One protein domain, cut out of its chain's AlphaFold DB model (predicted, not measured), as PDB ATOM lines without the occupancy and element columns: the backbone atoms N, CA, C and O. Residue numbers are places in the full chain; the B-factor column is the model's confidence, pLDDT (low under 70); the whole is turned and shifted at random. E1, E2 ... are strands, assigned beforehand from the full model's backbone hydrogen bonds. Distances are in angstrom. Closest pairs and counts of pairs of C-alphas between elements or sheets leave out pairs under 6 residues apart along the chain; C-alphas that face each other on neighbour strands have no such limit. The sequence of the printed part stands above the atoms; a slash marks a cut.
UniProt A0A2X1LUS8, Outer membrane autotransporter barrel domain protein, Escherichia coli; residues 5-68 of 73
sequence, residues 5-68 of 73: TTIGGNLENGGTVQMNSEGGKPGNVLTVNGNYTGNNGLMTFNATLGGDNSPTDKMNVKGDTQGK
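AT A GLANCE: This is residues 5 to 68 of the 73 residues of the protein "Outer membrane autotransporter barrel domain protein" of Escherichia coli (UniProt A0A2X1LUS8). The chain is wound in stacked turns, a short solenoid of a little under three turns: E1, E2 and E3 make the first, E4, E5 and E6 the second, and E7 and E8 begin a third. The stacked strands form three walls, E1, E4, E7 on one side, E2, E5, E8 across one end and E3, E6 on the remaining side, while the links of residues 19 to 28 and 45 to 57 lie at the end away from E2, E5 and E8. The printed part has 64 residues with no named helix and eight named strands, E1 to E8 in order. The class is all strand, with 28 of the 64 residues in named elements; the sheets E1 E4 E7, E2 E5 E8 and E3 E6 are all parallel. The whole is only just compact, close to loose, with a radius of gyration of the C-alphas of 12.4 A and spans of 31 by 21 by 19 A.

HOW THE PARTS SIT: E1, residues 5 to 7, is parallel to E4, residues 29 to 32, at 9 degrees; N 7 and O 31 are within hydrogen-bond range at 2.8 A. E4, the inner strand, is also parallel to E7, residues 58 to 61, at 12 degrees, with N 32 and O 60 within hydrogen-bond range at 2.8 A. E2, residues 11 to 13, is parallel to E5, residues 36 to 39, at 21 degrees, with N 37 and O 11 within hydrogen-bond range at 2.9 A. E5 is parallel to E8, residues 65 to 68, at 5 degrees, with N 38 and O 66 within hydrogen-bond range at 2.8 A. E3, residues 16 to 18, is parallel to E6, residues 42 to 44, at 9 degrees, with N 17 and O 42 within hydrogen-bond range at 2.9 A. E4 and E5 meet only through their link, as do E5 and E6. E3 and E7 are apart, as are E4 and E6.

IN THESE COORDINATES: E1 begins at C-alpha 5 (144.610, 88.107, 138.009) and is 6.8 A long; E2 is 6.2 A and E3 5.8 A. E4 is 9.9 A, E5 9.7 A and E6 6.6 A, the last beginning at C-alpha 42 (142.039, 88.986, 120.992). E7 is 10.0 A, and E8, 10.7 A, ends at C-alpha 68 (148.348, 97.155, 116.051).

THE WHOLE: The two C-alphas farthest apart are those of Gly 9 and Gly 50, 33.6 A. The printed part has no cut. The link E6 to E7, 13 residues, is long. No printed residue is under 70 in pLDDT, and the mean of the printed part is 93.8.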
ATOM      1  N   THR A   5     143.282  88.456 138.518       96.25
ATOM      2  CA  THR A   5     144.610  88.107 138.009       96.25
ATOM      3  C   THR A   5     145.434  89.375 137.882       96.25
ATOM      4  O   THR A   5     144.951  90.384 137.368       96.25
ATOM      5  N   THR A   6     146.686  89.321 138.331       97.88
ATOM      6  CA  THR A   6     147.620  90.443 138.236       97.88
ATOM      7  C   THR A   6     148.832  90.030 137.419       97.88
ATOM      8  O   THR A   6     149.517  89.071 137.766       97.88
ATOM      9  N   ILE A   7     149.127  90.793 136.371       97.75
ATOM     10  CA  ILE A   7     150.405  90.763 135.665       97.75
ATOM     11  C   ILE A   7     151.288  91.844 136.285       97.75
ATOM     12  O   ILE A   7     150.913  93.015 136.335       97.75
ATOM     13  N   GLY A   8     152.450  91.442 136.805       98.25
ATOM     14  CA  GLY A   8     153.352  92.332 137.543       98.25
ATOM     15  C   GLY A   8     154.059  93.391 136.690       98.25
ATOM     16  O   GLY A   8     154.571  94.351 137.252       98.25
ATOM     17  N   GLY A   9     154.067  93.237 135.367       97.75
ATOM     18  CA  GLY A   9     154.713  94.151 134.425       97.75
ATOM     19  C   GLY A   9     153.905  94.303 133.141       97.75
ATOM     20  O   GLY A   9     152.676  94.338 133.183       97.75
ATOM     21  N   ASN A  10     154.597  94.391 132.006       98.19
ATOM     22  CA  ASN A  10     153.960  94.568 130.703       98.19
ATOM     23  C   ASN A  10     153.235  93.294 130.240       98.19
ATOM     24  O   ASN A  10     153.675  92.180 130.524       98.19
ATOM     25  N   LEU A  11     152.148  93.472 129.490       97.44
ATOM     26  CA  LEU A  11     151.421  92.407 128.806       97.44
ATOM     27  C   LEU A  11     151.460  92.641 127.293       97.44
ATOM     28  O   LEU A  11     150.842  93.575 126.787       97.44
ATOM     29  N   GLU A  12     152.144  91.757 126.571       97.00
ATOM     30  CA  GLU A  12     152.119  91.704 125.108       97.00
ATOM     31  C   GLU A  12     151.166  90.594 124.660       97.00
ATOM     32  O   GLU A  12     151.396  89.416 124.928       97.00
ATOM     33  N   ASN A  13     150.074  90.962 123.992       95.62
ATOM     34  CA  ASN A  13     149.046  90.018 123.565       95.62
ATOM     35  C   ASN A  13     149.045  89.856 122.043       95.62
ATOM     36  O   ASN A  13     148.463  90.672 121.330       95.62
ATOM     37  N   GLY A  14     149.676  88.786 121.557       95.88
ATOM     38  CA  GLY A  14     149.567  88.327 120.165       95.88
ATOM     39  C   GLY A  14     148.646  87.118 119.967       95.88
ATOM     40  O   GLY A  14     148.556  86.595 118.863       95.88
ATOM     41  N   GLY A  15     148.003  86.643 121.039       94.88
ATOM     42  CA  GLY A  15     147.152  85.453 121.049       94.88
ATOM     43  C   GLY A  15     145.735  85.783 121.506       94.88
ATOM     44  O   GLY A  15     145.192  86.822 121.150       94.88
ATOM     45  N   THR A  16     145.120  84.904 122.296       95.50
ATOM     46  CA  THR A  16     143.829  85.187 122.941       95.50
ATOM     47  C   THR A  16     143.998  85.214 124.451       95.50
ATOM     48  O   THR A  16     144.436  84.232 125.047       95.50
ATOM     49  N   VAL A  17     143.601  86.319 125.077       94.69
ATOM     50  CA  VAL A  17     143.389  86.389 126.525       94.69
ATOM     51  C   VAL A  17     141.915  86.115 126.785       94.69
ATOM     52  O   VAL A  17     141.061  86.983 126.593       94.69
ATOM     53  N   GLN A  18     141.618  84.884 127.190       93.94
ATOM     54  CA  GLN A  18     140.255  84.456 127.461       93.94
ATOM     55  C   GLN A  18     139.865  84.784 128.906       93.94
ATOM     56  O   GLN A  18     140.300  84.100 129.832       93.94
ATOM     57  N   MET A  19     139.055  85.830 129.116       93.81
ATOM     58  CA  MET A  19     138.466  86.118 130.437       93.81
ATOM     59  C   MET A  19     137.027  85.624 130.567       93.81
ATOM     60  O   MET A  19     136.514  85.523 131.682       93.81
ATOM     61  N   ASN A  20     136.398  85.300 129.438       91.75
ATOM     62  CA  ASN A  20     135.045  84.788 129.390       91.75
ATOM     63  C   ASN A  20     134.999  83.258 129.536       91.75
ATOM     64  O   ASN A  20     135.894  82.525 129.116       91.75
ATOM     65  N   SER A  21     133.889  82.776 130.067       87.81
ATOM     66  CA  SER A  21     133.486  81.372 130.033       87.81
ATOM     67  C   SER A  21     132.009  81.279 129.676       87.81
ATOM     68  O   SER A  21     131.212  82.122 130.095       87.81
ATOM     69  N   GLU A  22     131.641  80.268 128.890       85.75
ATOM     70  CA  GLU A  22     130.251  80.030 128.503       85.75
ATOM     71  C   GLU A  22     129.386  79.773 129.747       85.75
ATOM     72  O   GLU A  22     129.757  78.999 130.630       85.75
ATOM     73  N   GLY A  23     128.267  80.496 129.870       82.50
ATOM     74  CA  GLY A  23     127.424  80.481 131.075       82.50
ATOM     75  C   GLY A  23     128.078  81.085 132.331       82.50
ATOM     76  O   GLY A  23     127.477  81.073 133.408       82.50
ATOM     77  N   GLY A  24     129.299  81.618 132.222       84.31
ATOM     78  CA  GLY A  24     130.034  82.236 133.316       84.31
ATOM     79  C   GLY A  24     129.440  83.576 133.740       84.31
ATOM     80  O   GLY A  24     129.065  84.404 132.911       84.31
ATOM     81  N   LYS A  25     129.390  83.824 135.054       89.69
ATOM     82  CA  LYS A  25     128.990  85.133 135.590       89.69
ATOM     83  C   LYS A  25     130.115  86.157 135.363       89.69
ATOM     84  O   LYS A  25     131.243  85.859 135.758       89.69
ATOM     85  N   PRO A  26     129.823  87.347 134.806       92.81
ATOM     86  CA  PRO A  26     130.801  88.425 134.700       92.81
ATOM     87  C   PRO A  26     131.362  88.864 136.059       92.81
ATOM     88  O   PRO A  26     130.704  88.739 137.095       92.81
ATOM     89  N   GLY A  27     132.554  89.452 136.036       93.94
ATOM     90  CA  GLY A  27     133.193  90.100 137.180       93.94
ATOM     91  C   GLY A  27     134.670  89.753 137.363       93.94
ATOM     92  O   GLY A  27     135.257  90.157 138.367       93.94
ATOM     93  N   ASN A  28     135.272  89.011 136.432       95.06
ATOM     94  CA  ASN A  28     136.709  88.781 136.415       95.06
ATOM     95  C   ASN A  28     137.451  90.105 136.214       95.06
ATOM     96  O   ASN A  28     137.021  90.970 135.448       95.06
ATOM     97  N   VAL A  29     138.585  90.263 136.895       96.75
ATOM     98  CA  VAL A  29     139.430  91.454 136.781       96.75
ATOM     99  C   VAL A  29     140.851  91.043 136.423       96.75
ATOM    100  O   VAL A  29     141.509  90.345 137.194       96.75
ATOM    101  N   LEU A  30     141.343  91.531 135.287       97.69
ATOM    102  CA  LEU A  30     142.756  91.491 134.930       97.69
ATOM    103  C   LEU A  30     143.388  92.841 135.267       97.69
ATOM    104  O   LEU A  30     142.928  93.872 134.787       97.69
ATOM    105  N   THR A  31     144.440  92.846 136.078       98.38
ATOM    106  CA  THR A  31     145.244  94.045 136.352       98.38
ATOM    107  C   THR A  31     146.630  93.893 135.741       98.38
ATOM    108  O   THR A  31     147.329  92.932 136.046       98.38
ATOM    109  N   VAL A  32     147.047  94.848 134.915       98.31
ATOM    110  CA  VAL A  32     148.393  94.932 134.336       98.31
ATOM    111  C   VAL A  32     149.124  96.085 135.018       98.31
ATOM    112  O   VAL A  32     148.763  97.250 134.847       98.31
ATOM    113  N   ASN A  33     150.146  95.775 135.818       98.50
ATOM    114  CA  ASN A  33     150.985  96.767 136.505       98.50
ATOM    115  C   ASN A  33     152.092  97.328 135.582       98.50
ATOM    116  O   ASN A  33     153.197  97.620 136.030       98.50
ATOM    117  N   GLY A  34     151.792  97.471 134.295       98.19
ATOM    118  CA  GLY A  34     152.680  97.964 133.246       98.19
ATOM    119  C   GLY A  34     151.867  98.333 132.008       98.19
ATOM    120  O   GLY A  34     150.667  98.596 132.115       98.19
ATOM    121  N   ASN A  35     152.506  98.323 130.843       98.31
ATOM    122  CA  ASN A  35     151.855  98.625 129.570       98.31
ATOM    123  C   ASN A  35     151.138  97.393 129.001       98.31
ATOM    124  O   ASN A  35     151.585  96.259 129.192       98.31
ATOM    125  N   TYR A  36     150.059  97.615 128.255       97.12
ATOM    126  CA  TYR A  36     149.415  96.596 127.428       97.12
ATOM    127  C   TYR A  36     149.643  96.886 125.942       97.12
ATOM    128  O   TYR A  36     149.246  97.942 125.449       97.12
ATOM    129  N   THR A  37     150.214  95.921 125.222       96.81
ATOM    130  CA  THR A  37     150.421  95.994 123.772       96.81
ATOM    131  C   THR A  37     149.657  94.868 123.080       96.81
ATOM    132  O   THR A  37     150.029  93.698 123.177       96.81
ATOM    133  N   GLY A  38     148.597  95.211 122.347       95.31
ATOM    134  CA  GLY A  38     147.888  94.290 121.461       95.31
ATOM    135  C   GLY A  38     148.614  94.130 120.123       95.31
ATOM    136  O   GLY A  38     148.629  95.045 119.303       95.31
ATOM    137  N   ASN A  39     149.180  92.953 119.874       93.88
ATOM    138  CA  ASN A  39     149.874  92.581 118.641       93.88
ATOM    139  C   ASN A  39     148.979  91.667 117.792       93.88
ATOM    140  O   ASN A  39     149.277  90.489 117.631       93.88
ATOM    141  N   ASN A  40     147.848  92.191 117.303       91.12
ATOM    142  CA  ASN A  40     146.802  91.406 116.628       91.12
ATOM    143  C   ASN A  40     146.154  90.321 117.521       91.12
ATOM    144  O   ASN A  40     145.526  89.397 117.008       91.12
ATOM    145  N   GLY A  41     146.283  90.436 118.846       91.50
ATOM    146  CA  GLY A  41     145.642  89.541 119.805       91.50
ATOM    147  C   GLY A  41     144.178  89.889 120.092       91.50
ATOM    148  O   GLY A  41     143.747  91.036 119.955       91.50
ATOM    149  N   LEU A  42     143.423  88.886 120.538       93.81
ATOM    150  CA  LEU A  42     142.039  88.986 120.992       93.81
ATOM    151  C   LEU A  42     141.977  89.019 122.522       93.81
ATOM    152  O   LEU A  42     142.791  88.407 123.218       93.81
ATOM    153  N   MET A  43     140.966  89.700 123.046       94.38
ATOM    154  CA  MET A  43     140.593  89.623 124.450       94.38
ATOM    155  C   MET A  43     139.085  89.433 124.556       94.38
ATOM    156  O   MET A  43     138.328  90.171 123.928       94.38
ATOM    157  N   THR A  44     138.648  88.426 125.309       94.88
ATOM    158  CA  THR A  44     137.228  88.076 125.429       94.88
ATOM    159  C   THR A  44     136.732  88.319 126.845       94.88
ATOM    160  O   THR A  44     137.426  88.011 127.812       94.88
ATOM    161  N   PHE A  45     135.515  88.843 126.963       94.75
ATOM    162  CA  PHE A  45     134.899  89.247 128.227       94.75
ATOM    163  C   PHE A  45     133.487  88.671 128.331       94.75
ATOM    164  O   PHE A  45     132.786  88.558 127.325       94.75
ATOM    165  N   ASN A  46     133.058  88.338 129.544       94.31
ATOM    166  CA  ASN A  46     131.648  88.155 129.861       94.31
ATOM    167  C   ASN A  46     131.016  89.502 130.240       94.31
ATOM    168  O   ASN A  46     131.606  90.293 130.980       94.31
ATOM    169  N   ALA A  47     129.783  89.726 129.785       92.00
ATOM    170  CA  ALA A  47     128.951  90.855 130.184       92.00
ATOM    171  C   ALA A  47     127.485  90.423 130.305       92.00
ATOM    172  O   ALA A  47     126.992  89.628 129.506       92.00
ATOM    173  N   THR A  48     126.777  90.979 131.285       92.12
ATOM    174  CA  THR A  48     125.313  90.918 131.341       92.12
ATOM    175  C   THR A  48     124.775  92.200 130.721       92.12
ATOM    176  O   THR A  48     125.005  93.274 131.263       92.12
ATOM    177  N   LEU A  49     124.056  92.126 129.603       89.06
ATOM    178  CA  LEU A  49     123.542  93.328 128.936       89.06
ATOM    179  C   LEU A  49     122.328  93.901 129.684       89.06
ATOM    180  O   LEU A  49     121.439  93.162 130.097       89.06
ATOM    181  N   GLY A  50     122.318  95.216 129.881       89.75
ATOM    182  CA  GLY A  50     121.343  95.919 130.712       89.75
ATOM    183  C   GLY A  50     121.573  97.426 130.651       89.75
ATOM    184  O   GLY A  50     121.438  98.017 129.585       89.75
ATOM    185  N   GLY A  51     121.939  98.037 131.779       89.44
ATOM    186  CA  GLY A  51     122.299  99.461 131.872       89.44
ATOM    187  C   GLY A  51     123.715  99.658 132.410       89.44
ATOM    188  O   GLY A  51     124.473  98.703 132.526       89.44
ATOM    189  N   ASP A  52     124.070 100.875 132.813       89.00
ATOM    190  CA  ASP A  52     125.447 101.220 133.223       89.00
ATOM    191  C   ASP A  52     125.996 100.368 134.380       89.00
ATOM    192  O   ASP A  52     127.197 100.123 134.481       89.00
ATOM    193  N   ASN A  53     125.107  99.871 135.242       89.06
ATOM    194  CA  ASN A  53     125.454  99.021 136.385       89.06
ATOM    195  C   ASN A  53     125.563  97.530 136.029       89.06
ATOM    196  O   ASN A  53     125.681  96.684 136.919       89.06
ATOM    197  N   SER A  54     125.484  97.192 134.744       92.31
ATOM    198  CA  SER A  54     125.608  95.829 134.260       92.31
ATOM    199  C   SER A  54     126.945  95.201 134.667       92.31
ATOM    200  O   SER A  54     128.010  95.766 134.405       92.31
ATOM    201  N   PRO A  55     126.927  94.001 135.273       91.25
ATOM    202  CA  PRO A  55     128.142  93.248 135.534       91.25
ATOM    203  C   PRO A  55     128.911  92.973 134.239       91.25
ATOM    204  O   PRO A  55     128.361  92.443 133.272       91.25
ATOM    205  N   THR A  56     130.201  93.290 134.252       93.50
ATOM    206  CA  THR A  56     131.139  93.009 133.164       93.50
ATOM    207  C   THR A  56     132.483  92.602 133.748       93.50
ATOM    208  O   THR A  56     132.878  93.082 134.818       93.50
ATOM    209  N   ASP A  57     133.194  91.737 133.035       96.00
ATOM    210  CA  ASP A  57     134.628  91.563 133.242       96.00
ATOM    211  C   ASP A  57     135.370  92.875 132.942       96.00
ATOM    212  O   ASP A  57     134.890  93.718 132.177       96.00
ATOM    213  N   LYS A  58     136.529  93.072 133.579       96.00
ATOM    214  CA  LYS A  58     137.300  94.321 133.509       96.00
ATOM    215  C   LYS A  58     138.786  94.062 133.299       96.00
ATOM    216  O   LYS A  58     139.367  93.182 133.930       96.00
ATOM    217  N   MET A  59     139.417  94.912 132.497       96.94
ATOM    218  CA  MET A  59     140.869  95.030 132.407       96.94
ATOM    219  C   MET A  59     141.297  96.401 132.937       96.94
ATOM    220  O   MET A  59     140.790  97.421 132.482       96.94
ATOM    221  N   ASN A  60     142.220  96.423 133.895       97.62
ATOM    222  CA  ASN A  60     142.832  97.634 134.428       97.62
ATOM    223  C   ASN A  60     144.316  97.663 134.050       97.62
ATOM    224  O   ASN A  60     145.058  96.760 134.433       97.62
ATOM    225  N   VAL A  61     144.752  98.691 133.327       97.88
ATOM    226  CA  VAL A  61     146.147  98.872 132.904       97.88
ATOM    227  C   VAL A  61     146.680 100.122 133.588       97.88
ATOM    228  O   VAL A  61     146.068 101.181 133.490       97.88
ATOM    229  N   LYS A  62     147.784  99.993 134.331       98.06
ATOM    230  CA  LYS A  62     148.393 101.127 135.049       98.06
ATOM    231  C   LYS A  62     149.349 101.957 134.192       98.06
ATOM    232  O   LYS A  62     149.684 103.066 134.592       98.06
ATOM    233  N   GLY A  63     149.816 101.396 133.079       97.56
ATOM    234  CA  GLY A  63     150.603 102.094 132.069       97.56
ATOM    235  C   GLY A  63     149.789 102.399 130.812       97.56
ATOM    236  O   GLY A  63     148.564 102.515 130.852       97.56
ATOM    237  N   ASP A  64     150.485 102.483 129.687       97.62
ATOM    238  CA  ASP A  64     149.888 102.799 128.394       97.62
ATOM    239  C   ASP A  64     149.207 101.581 127.760       97.62
ATOM    240  O   ASP A  64     149.605 100.430 127.966       97.62
ATOM    241  N   THR A  65     148.206 101.846 126.921       94.19
ATOM    242  CA  THR A  65     147.601 100.840 126.040       94.19
ATOM    243  C   THR A  65     147.914 101.180 124.589       94.19
ATOM    244  O   THR A  65     147.733 102.317 124.156       94.19
ATOM    245  N   GLN A  66     148.410 100.205 123.831       93.56
ATOM    246  CA  GLN A  66     148.684 100.342 122.402       93.56
ATOM    247  C   GLN A  66     148.195  99.102 121.656       93.56
ATOM    248  O   GLN A  66     148.176  97.999 122.202       93.56
ATOM    249  N   GLY A  67     147.800  99.268 120.397       84.56
ATOM    250  CA  GLY A  67     147.305  98.177 119.566       84.56
ATOM    251  C   GLY A  67     147.745  98.339 118.122       84.56
ATOM    252  O   GLY A  67     147.695  99.438 117.567       84.56
ATOM    253  N   LYS A  68     148.163  97.238 117.499       76.44
ATOM    254  CA  LYS A  68     148.348  97.155 116.051       76.44
ATOM    255  C   LYS A  68     147.101  96.525 115.445       76.44
ATOM    256  O   LYS A  68     146.788  95.368 115.710       76.44
TER     257      LYS A  68